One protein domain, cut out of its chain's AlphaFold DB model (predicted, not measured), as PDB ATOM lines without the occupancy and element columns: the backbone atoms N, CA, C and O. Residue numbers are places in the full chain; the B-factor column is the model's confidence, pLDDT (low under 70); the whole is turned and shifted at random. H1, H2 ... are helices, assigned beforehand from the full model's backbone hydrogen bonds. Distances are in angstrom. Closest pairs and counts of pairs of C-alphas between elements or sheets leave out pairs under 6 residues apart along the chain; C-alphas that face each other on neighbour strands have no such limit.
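Overview. This is residues 2 to 52 and 85 to 102 of the 102 residues of an uncharacterized protein of Blastococcus sp. TBT05-19 (UniProt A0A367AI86). Two short helices, H1 and H4, cross one long helix, H3, and H2 bridges from near H1 to H4. The printed part has 69 residues with four named helices, H1 to H4 in order, and no named strand: all helix. It is compact, radius of gyration of the C-alphas 11.2 A, spanning 35 by 23 by 19 A.

Along the chain. H1, residues 3 to 9, begins at C-alpha 3 (-123.260, -39.609, 101.367). H2 is residues 11 to 23, 18.6 A; H3, 31 to 49, 26.9 A. H4, 87 to 97, 15.5 A, ends at C-alpha 97 (-131.904, -40.210, 112.895).

Arrangement. H3 is the hub. Its residues 36 to 43 touch H1, closest C-alphas Pro 3 and Trp 40, 5.1 A, at a steep tilt of 53 degrees. H3 touches H4, closest C-alphas Ala 41 and Ala 93, 4.1 A. H2 and H3 only just touch, with 3 pairs of C-alphas within 8 A, the closest Val 18 and Ala 37, 7.5 A. Residues 19 to 23 of H2 touch H4, closest C-alphas Ala 22 and Ile 96, 5.9 A. In these four helices every O i to N i+4 pair is within hydrogen-bond range.

Size, cuts and confidence. Residues 53 to 84 are not printed; C-alphas 52 and 85 are 13.8 A apart. pLDDT is under 70 at residues 2, 48 to 52, 85 and 101 to 102.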
ATOM      1  N   LEU A   2    -121.571 -38.791  96.945       59.78
ATOM      2  CA  LEU A   2    -122.426 -39.810  97.566       59.78
ATOM      3  C   LEU A   2    -122.258 -39.737  99.098       59.78
ATOM      4  O   LEU A   2    -121.116 -39.759  99.557       59.78
ATOM      5  N   PRO A   3    -123.340 -39.729  99.902       71.06
ATOM      6  CA  PRO A   3    -123.260 -39.609 101.367       71.06
ATOM      7  C   PRO A   3    -122.362 -40.664 102.033       71.06
ATOM      8  O   PRO A   3    -121.775 -40.445 103.090       71.06
ATOM      9  N   HIS A   4    -122.245 -41.834 101.404       75.75
ATOM     10  CA  HIS A   4    -121.376 -42.913 101.860       75.75
ATOM     11  C   HIS A   4    -119.883 -42.598 101.668       75.75
ATOM     12  O   HIS A   4    -119.071 -42.938 102.526       75.75
ATOM     13  N   GLU A   5    -119.521 -41.937 100.568       73.50
ATOM     14  CA  GLU A   5    -118.146 -41.544 100.245       73.50
ATOM     15  C   GLU A   5    -117.624 -40.545 101.286       73.50
ATOM     16  O   GLU A   5    -116.595 -40.781 101.917       73.50
ATOM     17  N   GLU A   6    -118.401 -39.492 101.550       78.38
ATOM     18  CA  GLU A   6    -118.083 -38.454 102.539       78.38
ATOM     19  C   GLU A   6    -117.984 -39.037 103.951       78.38
ATOM     20  O   GLU A   6    -117.035 -38.759 104.688       78.38
ATOM     21  N   TRP A   7    -118.899 -39.940 104.314       81.19
ATOM     22  CA  TRP A   7    -118.825 -40.652 105.588       81.19
ATOM     23  C   TRP A   7    -117.530 -41.460 105.741       81.19
ATOM     24  O   TRP A   7    -116.955 -41.500 106.834       81.19
ATOM     25  N   ARG A   8    -117.036 -42.103 104.672       82.88
ATOM     26  CA  ARG A   8    -115.735 -42.793 104.704       82.88
ATOM     27  C   ARG A   8    -114.575 -41.805 104.830       82.88
ATOM     28  O   ARG A   8    -113.640 -42.096 105.579       82.88
ATOM     29  N   GLN A   9    -114.659 -40.657 104.158       86.50
ATOM     30  CA  GLN A   9    -113.627 -39.615 104.154       86.50
ATOM     31  C   GLN A   9    -113.446 -38.918 105.512       86.50
ATOM     32  O   GLN A   9    -112.333 -38.508 105.825       86.50
ATOM     33  N   LEU A  10    -114.469 -38.882 106.382       80.06
ATOM     34  CA  LEU A  10    -114.354 -38.346 107.754       80.06
ATOM     35  C   LEU A  10    -113.274 -39.034 108.619       80.06
ATOM     36  O   LEU A  10    -112.919 -38.535 109.690       80.06
ATOM     37  N   GLY A  11    -112.765 -40.195 108.202       82.31
ATOM     38  CA  GLY A  11    -111.748 -40.944 108.932       82.31
ATOM     39  C   GLY A  11    -112.316 -41.754 110.105       82.31
ATOM     40  O   GLY A  11    -113.462 -41.605 110.541       82.31
ATOM     41  N   ALA A  12    -111.529 -42.700 110.621       84.56
ATOM     42  CA  ALA A  12    -111.990 -43.609 111.676       84.56
ATOM     43  C   ALA A  12    -112.238 -42.893 113.019       84.56
ATOM     44  O   ALA A  12    -113.199 -43.218 113.720       84.56
ATOM     45  N   SER A  13    -111.406 -41.907 113.366       85.38
ATOM     46  CA  SER A  13    -111.489 -41.168 114.633       85.38
ATOM     47  C   SER A  13    -112.763 -40.326 114.730       85.38
ATOM     48  O   SER A  13    -113.484 -40.411 115.726       85.38
ATOM     49  N   THR A  14    -113.111 -39.590 113.674       85.25
ATOM     50  CA  THR A  14    -114.336 -38.777 113.618       85.25
ATOM     51  C   THR A  14    -115.579 -39.656 113.666       85.25
ATOM     52  O   THR A  14    -116.470 -39.425 114.482       85.25
ATOM     53  N   ARG A  15    -115.606 -40.763 112.911       86.56
ATOM     54  CA  ARG A  15    -116.708 -41.740 112.983       86.56
ATOM     55  C   ARG A  15    -116.874 -42.346 114.382       86.56
ATOM     56  O   ARG A  15    -118.002 -42.574 114.828       86.56
ATOM     57  N   ARG A  16    -115.778 -42.583 115.119       85.94
ATOM     58  CA  ARG A  16    -115.835 -43.012 116.532       85.94
ATOM     59  C   ARG A  16    -116.446 -41.931 117.427       85.94
ATOM     60  O   ARG A  16    -117.278 -42.274 118.265       85.94
ATOM     61  N   ARG A  17    -116.094 -40.656 117.231       86.25
ATOM     62  CA  ARG A  17    -116.689 -39.523 117.968       86.25
ATOM     63  C   ARG A  17    -118.184 -39.389 117.694       86.25
ATOM     64  O   ARG A  17    -118.948 -39.278 118.647       86.25
ATOM     65  N   VAL A  18    -118.611 -39.507 116.435       87.88
ATOM     66  CA  VAL A  18    -120.037 -39.539 116.059       87.88
ATOM     67  C   VAL A  18    -120.755 -40.692 116.762       87.88
ATOM     68  O   VAL A  18    -121.795 -40.490 117.385       87.88
ATOM     69  N   ARG A  19    -120.178 -41.901 116.754       88.81
ATOM     70  CA  ARG A  19    -120.755 -43.052 117.466       88.81
ATOM     71  C   ARG A  19    -120.842 -42.813 118.975       88.81
ATOM     72  O   ARG A  19    -121.836 -43.203 119.586       88.81
ATOM     73  N   ALA A  20    -119.824 -42.214 119.588       86.75
ATOM     74  CA  ALA A  20    -119.832 -41.888 121.010       86.75
ATOM     75  C   ALA A  20    -120.908 -40.842 121.350       86.75
ATOM     76  O   ALA A  20    -121.640 -41.031 122.320       86.75
ATOM     77  N   ALA A  21    -121.052 -39.799 120.527       87.12
ATOM     78  CA  ALA A  21    -122.087 -38.776 120.669       87.12
ATOM     79  C   ALA A  21    -123.494 -39.384 120.539       87.12
ATOM     80  O   ALA A  21    -124.302 -39.273 121.463       87.12
ATOM     81  N   ALA A  22    -123.737 -40.170 119.486       87.75
ATOM     82  CA  ALA A  22    -125.013 -40.853 119.271       87.75
ATOM     83  C   ALA A  22    -125.350 -41.855 120.391       87.75
ATOM     84  O   ALA A  22    -126.514 -42.058 120.729       87.75
ATOM     85  N   ARG A  23    -124.347 -42.489 121.022       83.50
ATOM     86  CA  ARG A  23    -124.566 -43.336 122.212       83.50
ATOM     87  C   ARG A  23    -125.016 -42.542 123.435       83.50
ATOM     88  O   ARG A  23    -125.708 -43.119 124.266       83.50
ATOM     89  N   ARG A  24    -124.622 -41.275 123.535       86.06
ATOM     90  CA  ARG A  24    -125.029 -40.341 124.594       86.06
ATOM     91  C   ARG A  24    -126.312 -39.576 124.246       86.06
ATOM     92  O   ARG A  24    -126.675 -38.677 124.994       86.06
ATOM     93  N   GLY A  25    -126.966 -39.897 123.125       85.94
ATOM     94  CA  GLY A  25    -128.171 -39.200 122.672       85.94
ATOM     95  C   GLY A  25    -127.912 -37.761 122.218       85.94
ATOM     96  O   GLY A  25    -128.798 -36.927 122.333       85.94
ATOM     97  N   ARG A  26    -126.697 -37.447 121.743       85.94
ATOM     98  CA  ARG A  26    -126.330 -36.105 121.266       85.94
ATOM     99  C   ARG A  26    -125.796 -36.149 119.840       85.94
ATOM    100  O   ARG A  26    -125.134 -37.116 119.456       85.94
ATOM    101  N   SER A  27    -126.024 -35.074 119.098       85.69
ATOM    102  CA  SER A  27    -125.401 -34.840 117.793       85.69
ATOM    103  C   SER A  27    -123.924 -34.457 117.946       85.69
ATOM    104  O   SER A  27    -123.470 -34.069 119.026       85.69
ATOM    105  N   HIS A  28    -123.140 -34.639 116.882       85.25
ATOM    106  CA  HIS A  28    -121.741 -34.209 116.878       85.25
ATOM    107  C   HIS A  28    -121.679 -32.667 116.921       85.25
ATOM    108  O   HIS A  28    -122.497 -32.039 116.257       85.25
ATOM    109  N   PRO A  29    -120.749 -32.047 117.677       88.19
ATOM    110  CA  PRO A  29    -120.697 -30.585 117.825       88.19
ATOM    111  C   PRO A  29    -120.315 -29.845 116.537       88.19
ATOM    112  O   PRO A  29    -120.621 -28.671 116.393       88.19
ATOM    113  N   ASP A  30    -119.627 -30.524 115.621       87.75
ATOM    114  CA  ASP A  30    -119.342 -29.998 114.285       87.75
ATOM    115  C   ASP A  30    -120.569 -30.212 113.372       87.75
ATOM    116  O   ASP A  30    -120.928 -31.377 113.134       87.75
ATOM    117  N   PRO A  31    -121.199 -29.132 112.863       84.75
ATOM    118  CA  PRO A  31    -122.410 -29.210 112.050       84.75
ATOM    119  C   PRO A  31    -122.179 -29.906 110.702       84.75
ATOM    120  O   PRO A  31    -123.064 -30.626 110.237       84.75
ATOM    121  N   TYR A  32    -120.989 -29.782 110.102       85.56
ATOM    122  CA  TYR A  32    -120.663 -30.481 108.856       85.56
ATOM    123  C   TYR A  32    -120.637 -31.996 109.083       85.56
ATOM    124  O   TYR A  32    -121.284 -32.766 108.372       85.56
ATOM    125  N   VAL A  33    -119.966 -32.432 110.152       86.38
ATOM    126  CA  VAL A  33    -119.909 -33.850 110.534       86.38
ATOM    127  C   VAL A  33    -121.297 -34.389 110.888       86.38
ATOM    128  O   VAL A  33    -121.610 -35.535 110.556       86.38
ATOM    129  N   ALA A  34    -122.138 -33.589 111.551       85.06
ATOM    130  CA  ALA A  34    -123.512 -33.968 111.870       85.06
ATOM    131  C   ALA A  34    -124.365 -34.154 110.603       85.06
ATOM    132  O   ALA A  34    -125.062 -35.165 110.491       85.06
ATOM    133  N   ALA A  35    -124.250 -33.247 109.629       83.62
ATOM    134  CA  ALA A  35    -124.950 -33.337 108.351       83.62
ATOM    135  C   ALA A  35    -124.531 -34.581 107.548       83.62
ATOM    136  O   ALA A  35    -125.390 -35.352 107.116       83.62
ATOM    137  N   VAL A  36    -123.222 -34.841 107.433       87.69
ATOM    138  CA  VAL A  36    -122.693 -36.042 106.757       87.69
ATOM    139  C   VAL A  36    -123.166 -37.318 107.459       87.69
ATOM    140  O   VAL A  36    -123.609 -38.267 106.809       87.69
ATOM    141  N   ALA A  37    -123.128 -37.349 108.795       85.94
ATOM    142  CA  ALA A  37    -123.604 -38.487 109.581       85.94
ATOM    143  C   ALA A  37    -125.105 -38.752 109.378       85.94
ATOM    144  O   ALA A  37    -125.524 -39.909 109.289       85.94
ATOM    145  N   HIS A  38    -125.909 -37.692 109.292       83.94
ATOM    146  CA  HIS A  38    -127.345 -37.780 109.061       83.94
ATOM    147  C   HIS A  38    -127.666 -38.260 107.637       83.94
ATOM    148  O   HIS A  38    -128.440 -39.203 107.468       83.94
ATOM    149  N   ALA A  39    -127.010 -37.692 106.620       85.38
ATOM    150  CA  ALA A  39    -127.161 -38.105 105.224       85.38
ATOM    151  C   ALA A  39    -126.754 -39.575 105.015       85.38
ATOM    152  O   ALA A  39    -127.468 -40.344 104.367       85.38
ATOM    153  N   TRP A  40    -125.653 -40.005 105.641       88.25
ATOM    154  CA  TRP A  40    -125.258 -41.412 105.674       88.25
ATOM    155  C   TRP A  40    -126.328 -42.297 106.324       88.25
ATOM    156  O   TRP A  40    -126.685 -43.343 105.781       88.25
ATOM    157  N   ALA A  41    -126.872 -41.887 107.472       86.75
ATOM    158  CA  ALA A  41    -127.873 -42.665 108.191       86.75
ATOM    159  C   ALA A  41    -129.173 -42.850 107.386       86.75
ATOM    160  O   ALA A  41    -129.739 -43.948 107.382       86.75
ATOM    161  N   GLN A  42    -129.619 -41.813 106.671       84.25
ATOM    162  CA  GLN A  42    -130.763 -41.899 105.757       84.25
ATOM    163  C   GLN A  42    -130.520 -42.923 104.644       84.25
ATOM    164  O   GLN A  42    -131.388 -43.752 104.363       84.25
ATOM    165  N   GLU A  43    -129.328 -42.905 104.050       81.94
ATOM    166  CA  GLU A  43    -128.970 -43.816 102.964       81.94
ATOM    167  C   GLU A  43    -128.894 -45.274 103.444       81.94
ATOM    168  O   GLU A  43    -129.442 -46.173 102.804       81.94
ATOM    169  N   VAL A  44    -128.318 -45.520 104.627       81.50
ATOM    170  CA  VAL A  44    -128.290 -46.856 105.246       81.50
ATOM    171  C   VAL A  44    -129.701 -47.397 105.459       81.50
ATOM    172  O   VAL A  44    -129.959 -48.566 105.167       81.50
ATOM    173  N   VAL A  45    -130.624 -46.578 105.970       80.25
ATOM    174  CA  VAL A  45    -132.014 -46.999 106.206       80.25
ATOM    175  C   VAL A  45    -132.738 -47.269 104.887       80.25
ATOM    176  O   VAL A  45    -133.389 -48.307 104.770       80.25
ATOM    177  N   ARG A  46    -132.570 -46.404 103.881       74.94
ATOM    178  CA  ARG A  46    -133.148 -46.567 102.539       74.94
ATOM    179  C   ARG A  46    -132.701 -47.869 101.874       74.94
ATOM    180  O   ARG A  46    -133.531 -48.622 101.370       74.94
ATOM    181  N   LEU A  47    -131.401 -48.158 101.911       73.69
ATOM    182  CA  LEU A  47    -130.834 -49.372 101.322       73.69
ATOM    183  C   LEU A  47    -131.203 -50.625 102.126       73.69
ATOM    184  O   LEU A  47    -131.439 -51.679 101.546       73.69
ATOM    185  N   SER A  48    -131.352 -50.500 103.446       67.56
ATOM    186  CA  SER A  48    -131.804 -51.602 104.306       67.56
ATOM    187  C   SER A  48    -133.296 -51.921 104.169       67.56
ATOM    188  O   SER A  48    -133.692 -53.052 104.437       67.56
ATOM    189  N   GLY A  49    -134.125 -50.941 103.796       56.84
ATOM    190  CA  GLY A  49    -135.559 -51.125 103.549       56.84
ATOM    191  C   GLY A  49    -135.866 -51.815 102.218       56.84
ATOM    192  O   GLY A  49    -136.878 -52.494 102.110       56.84
ATOM    193  N   ARG A  50    -134.966 -51.715 101.228       53.75
ATOM    194  CA  ARG A  50    -135.096 -52.391  99.921       53.75
ATOM    195  C   ARG A  50    -134.862 -53.906  99.956       53.75
ATOM    196  O   ARG A  50    -135.179 -54.571  98.981       53.75
ATOM    197  N   SER A  51    -134.335 -54.459 101.052       44.50
ATOM    198  CA  SER A  51    -134.081 -55.905 101.190       44.50
ATOM    199  C   SER A  51    -135.269 -56.719 101.720       44.50
ATOM    200  O   SER A  51    -135.101 -57.903 101.999       44.50
ATOM    201  N   ALA A  52    -136.458 -56.132 101.861       42.38
ATOM    202  CA  ALA A  52    -137.678 -56.905 102.054       42.38
ATOM    203  C   ALA A  52    -138.436 -56.963 100.717       42.38
ATOM    204  O   ALA A  52    -138.937 -55.927 100.277       42.38
ATOM    205  N   TYR A  85    -125.658 -53.415 104.489       65.69
ATOM    206  CA  TYR A  85    -125.056 -52.824 105.690       65.69
ATOM    207  C   TYR A  85    -125.219 -53.736 106.914       65.69
ATOM    208  O   TYR A  85    -126.293 -54.305 107.178       65.69
ATOM    209  N   SER A  86    -124.163 -53.826 107.721       78.75
ATOM    210  CA  SER A  86    -124.163 -54.649 108.927       78.75
ATOM    211  C   SER A  86    -125.275 -54.208 109.892       78.75
ATOM    212  O   SER A  86    -125.652 -53.034 109.969       78.75
ATOM    213  N   TRP A  87    -125.812 -55.130 110.699       75.62
ATOM    214  CA  TRP A  87    -126.825 -54.787 111.717       75.62
ATOM    215  C   TRP A  87    -126.345 -53.682 112.681       75.62
ATOM    216  O   TRP A  87    -127.128 -52.848 113.143       75.62
ATOM    217  N   ARG A  88    -125.030 -53.624 112.936       80.56
ATOM    218  CA  ARG A  88    -124.391 -52.588 113.760       80.56
ATOM    219  C   ARG A  88    -124.472 -51.198 113.124       80.56
ATOM    220  O   ARG A  88    -124.624 -50.220 113.858       80.56
ATOM    221  N   GLU A  89    -124.365 -51.106 111.802       82.12
ATOM    222  CA  GLU A  89    -124.515 -49.853 111.052       82.12
ATOM    223  C   GLU A  89    -125.973 -49.427 110.994       82.12
ATOM    224  O   GLU A  89    -126.266 -48.277 111.302       82.12
ATOM    225  N   ARG A  90    -126.897 -50.364 110.756       82.44
ATOM    226  CA  ARG A  90    -128.342 -50.097 110.821       82.44
ATOM    227  C   ARG A  90    -128.772 -49.533 112.175       82.44
ATOM    228  O   ARG A  90    -129.494 -48.540 112.237       82.44
ATOM    229  N   ARG A  91    -128.304 -50.132 113.277       83.56
ATOM    230  CA  ARG A  91    -128.588 -49.635 114.635       83.56
ATOM    231  C   ARG A  91    -127.995 -48.243 114.868       83.56
ATOM    232  O   ARG A  91    -128.626 -47.433 115.541       83.56
ATOM    233  N   LEU A  92    -126.799 -47.967 114.346       84.94
ATOM    234  CA  LEU A  92    -126.180 -46.646 114.462       84.94
ATOM    235  C   LEU A  92    -126.944 -45.596 113.647       84.94
ATOM    236  O   LEU A  92    -127.247 -44.541 114.188       84.94
ATOM    237  N   ALA A  93    -127.306 -45.910 112.403       87.75
ATOM    238  CA  ALA A  93    -128.087 -45.038 111.535       87.75
ATOM    239  C   ALA A  93    -129.415 -44.642 112.192       87.75
ATOM    240  O   ALA A  93    -129.701 -43.460 112.344       87.75
ATOM    241  N   ARG A  94    -130.171 -45.618 112.714       86.75
ATOM    242  CA  ARG A  94    -131.413 -45.339 113.459       86.75
ATOM    243  C   ARG A  94    -131.194 -44.433 114.668       86.75
ATOM    244  O   ARG A  94    -132.026 -43.581 114.936       86.75
ATOM    245  N   ARG A  95    -130.086 -44.607 115.398       86.56
ATOM    246  CA  ARG A  95    -129.762 -43.739 116.539       86.56
ATOM    247  C   ARG A  95    -129.471 -42.313 116.110       86.56
ATOM    248  O   ARG A  95    -129.910 -41.420 116.807       86.56
ATOM    249  N   ILE A  96    -128.752 -42.118 115.007       86.69
ATOM    250  CA  ILE A  96    -128.435 -40.784 114.479       86.69
ATOM    251  C   ILE A  96    -129.710 -40.071 114.017       86.69
ATOM    252  O   ILE A  96    -129.887 -38.907 114.343       86.69
ATOM    253  N   LEU A  97    -130.619 -40.774 113.335       87.88
ATOM    254  CA  LEU A  97    -131.904 -40.210 112.895       87.88
ATOM    255  C   LEU A  97    -132.864 -39.889 114.048       87.88
ATOM    256  O   LEU A  97    -133.776 -39.093 113.874       87.88
ATOM    257  N   ALA A  98    -132.689 -40.524 115.209       87.25
ATOM    258  CA  ALA A  98    -133.488 -40.254 116.402       87.25
ATOM    259  C   ALA A  98    -132.968 -39.057 117.222       87.25
ATOM    260  O   ALA A  98    -133.564 -38.720 118.243       87.25
ATOM    261  N   LEU A  99    -131.841 -38.453 116.831       84.12
ATOM    262  CA  LEU A  99    -131.315 -37.258 117.485       84.12
ATOM    263  C   LEU A  99    -132.078 -36.018 117.003       84.12
ATOM    264  O   LEU A  99    -132.500 -35.986 115.846       84.12
ATOM    265  N   PRO A 100    -132.235 -34.988 117.854       72.06
ATOM    266  CA  PRO A 100    -132.794 -33.722 117.409       72.06
ATOM    267  C   PRO A 100    -131.942 -33.146 116.263       72.06
ATOM    268  O   PRO A 100    -130.707 -33.267 116.311       72.06
ATOM    269  N   PRO A 101    -132.580 -32.551 115.237       65.00
ATOM    270  CA  PRO A 101    -131.858 -31.881 114.166       65.00
ATOM    271  C   PRO A 101    -130.986 -30.771 114.764       65.00
ATOM    272  O   PRO A 101    -131.386 -30.118 115.729       65.00
ATOM    273  N   VAL A 102    -129.774 -30.637 114.225       60.28
ATOM    274  CA  VAL A 102    -128.823 -29.577 114.592       60.28
ATOM    275  C   VAL A 102    -129.121 -28.337 113.771       60.28
ATOM    276  O   VAL A 102    -129.402 -28.523 112.564       60.28
TER     277      VAL A 102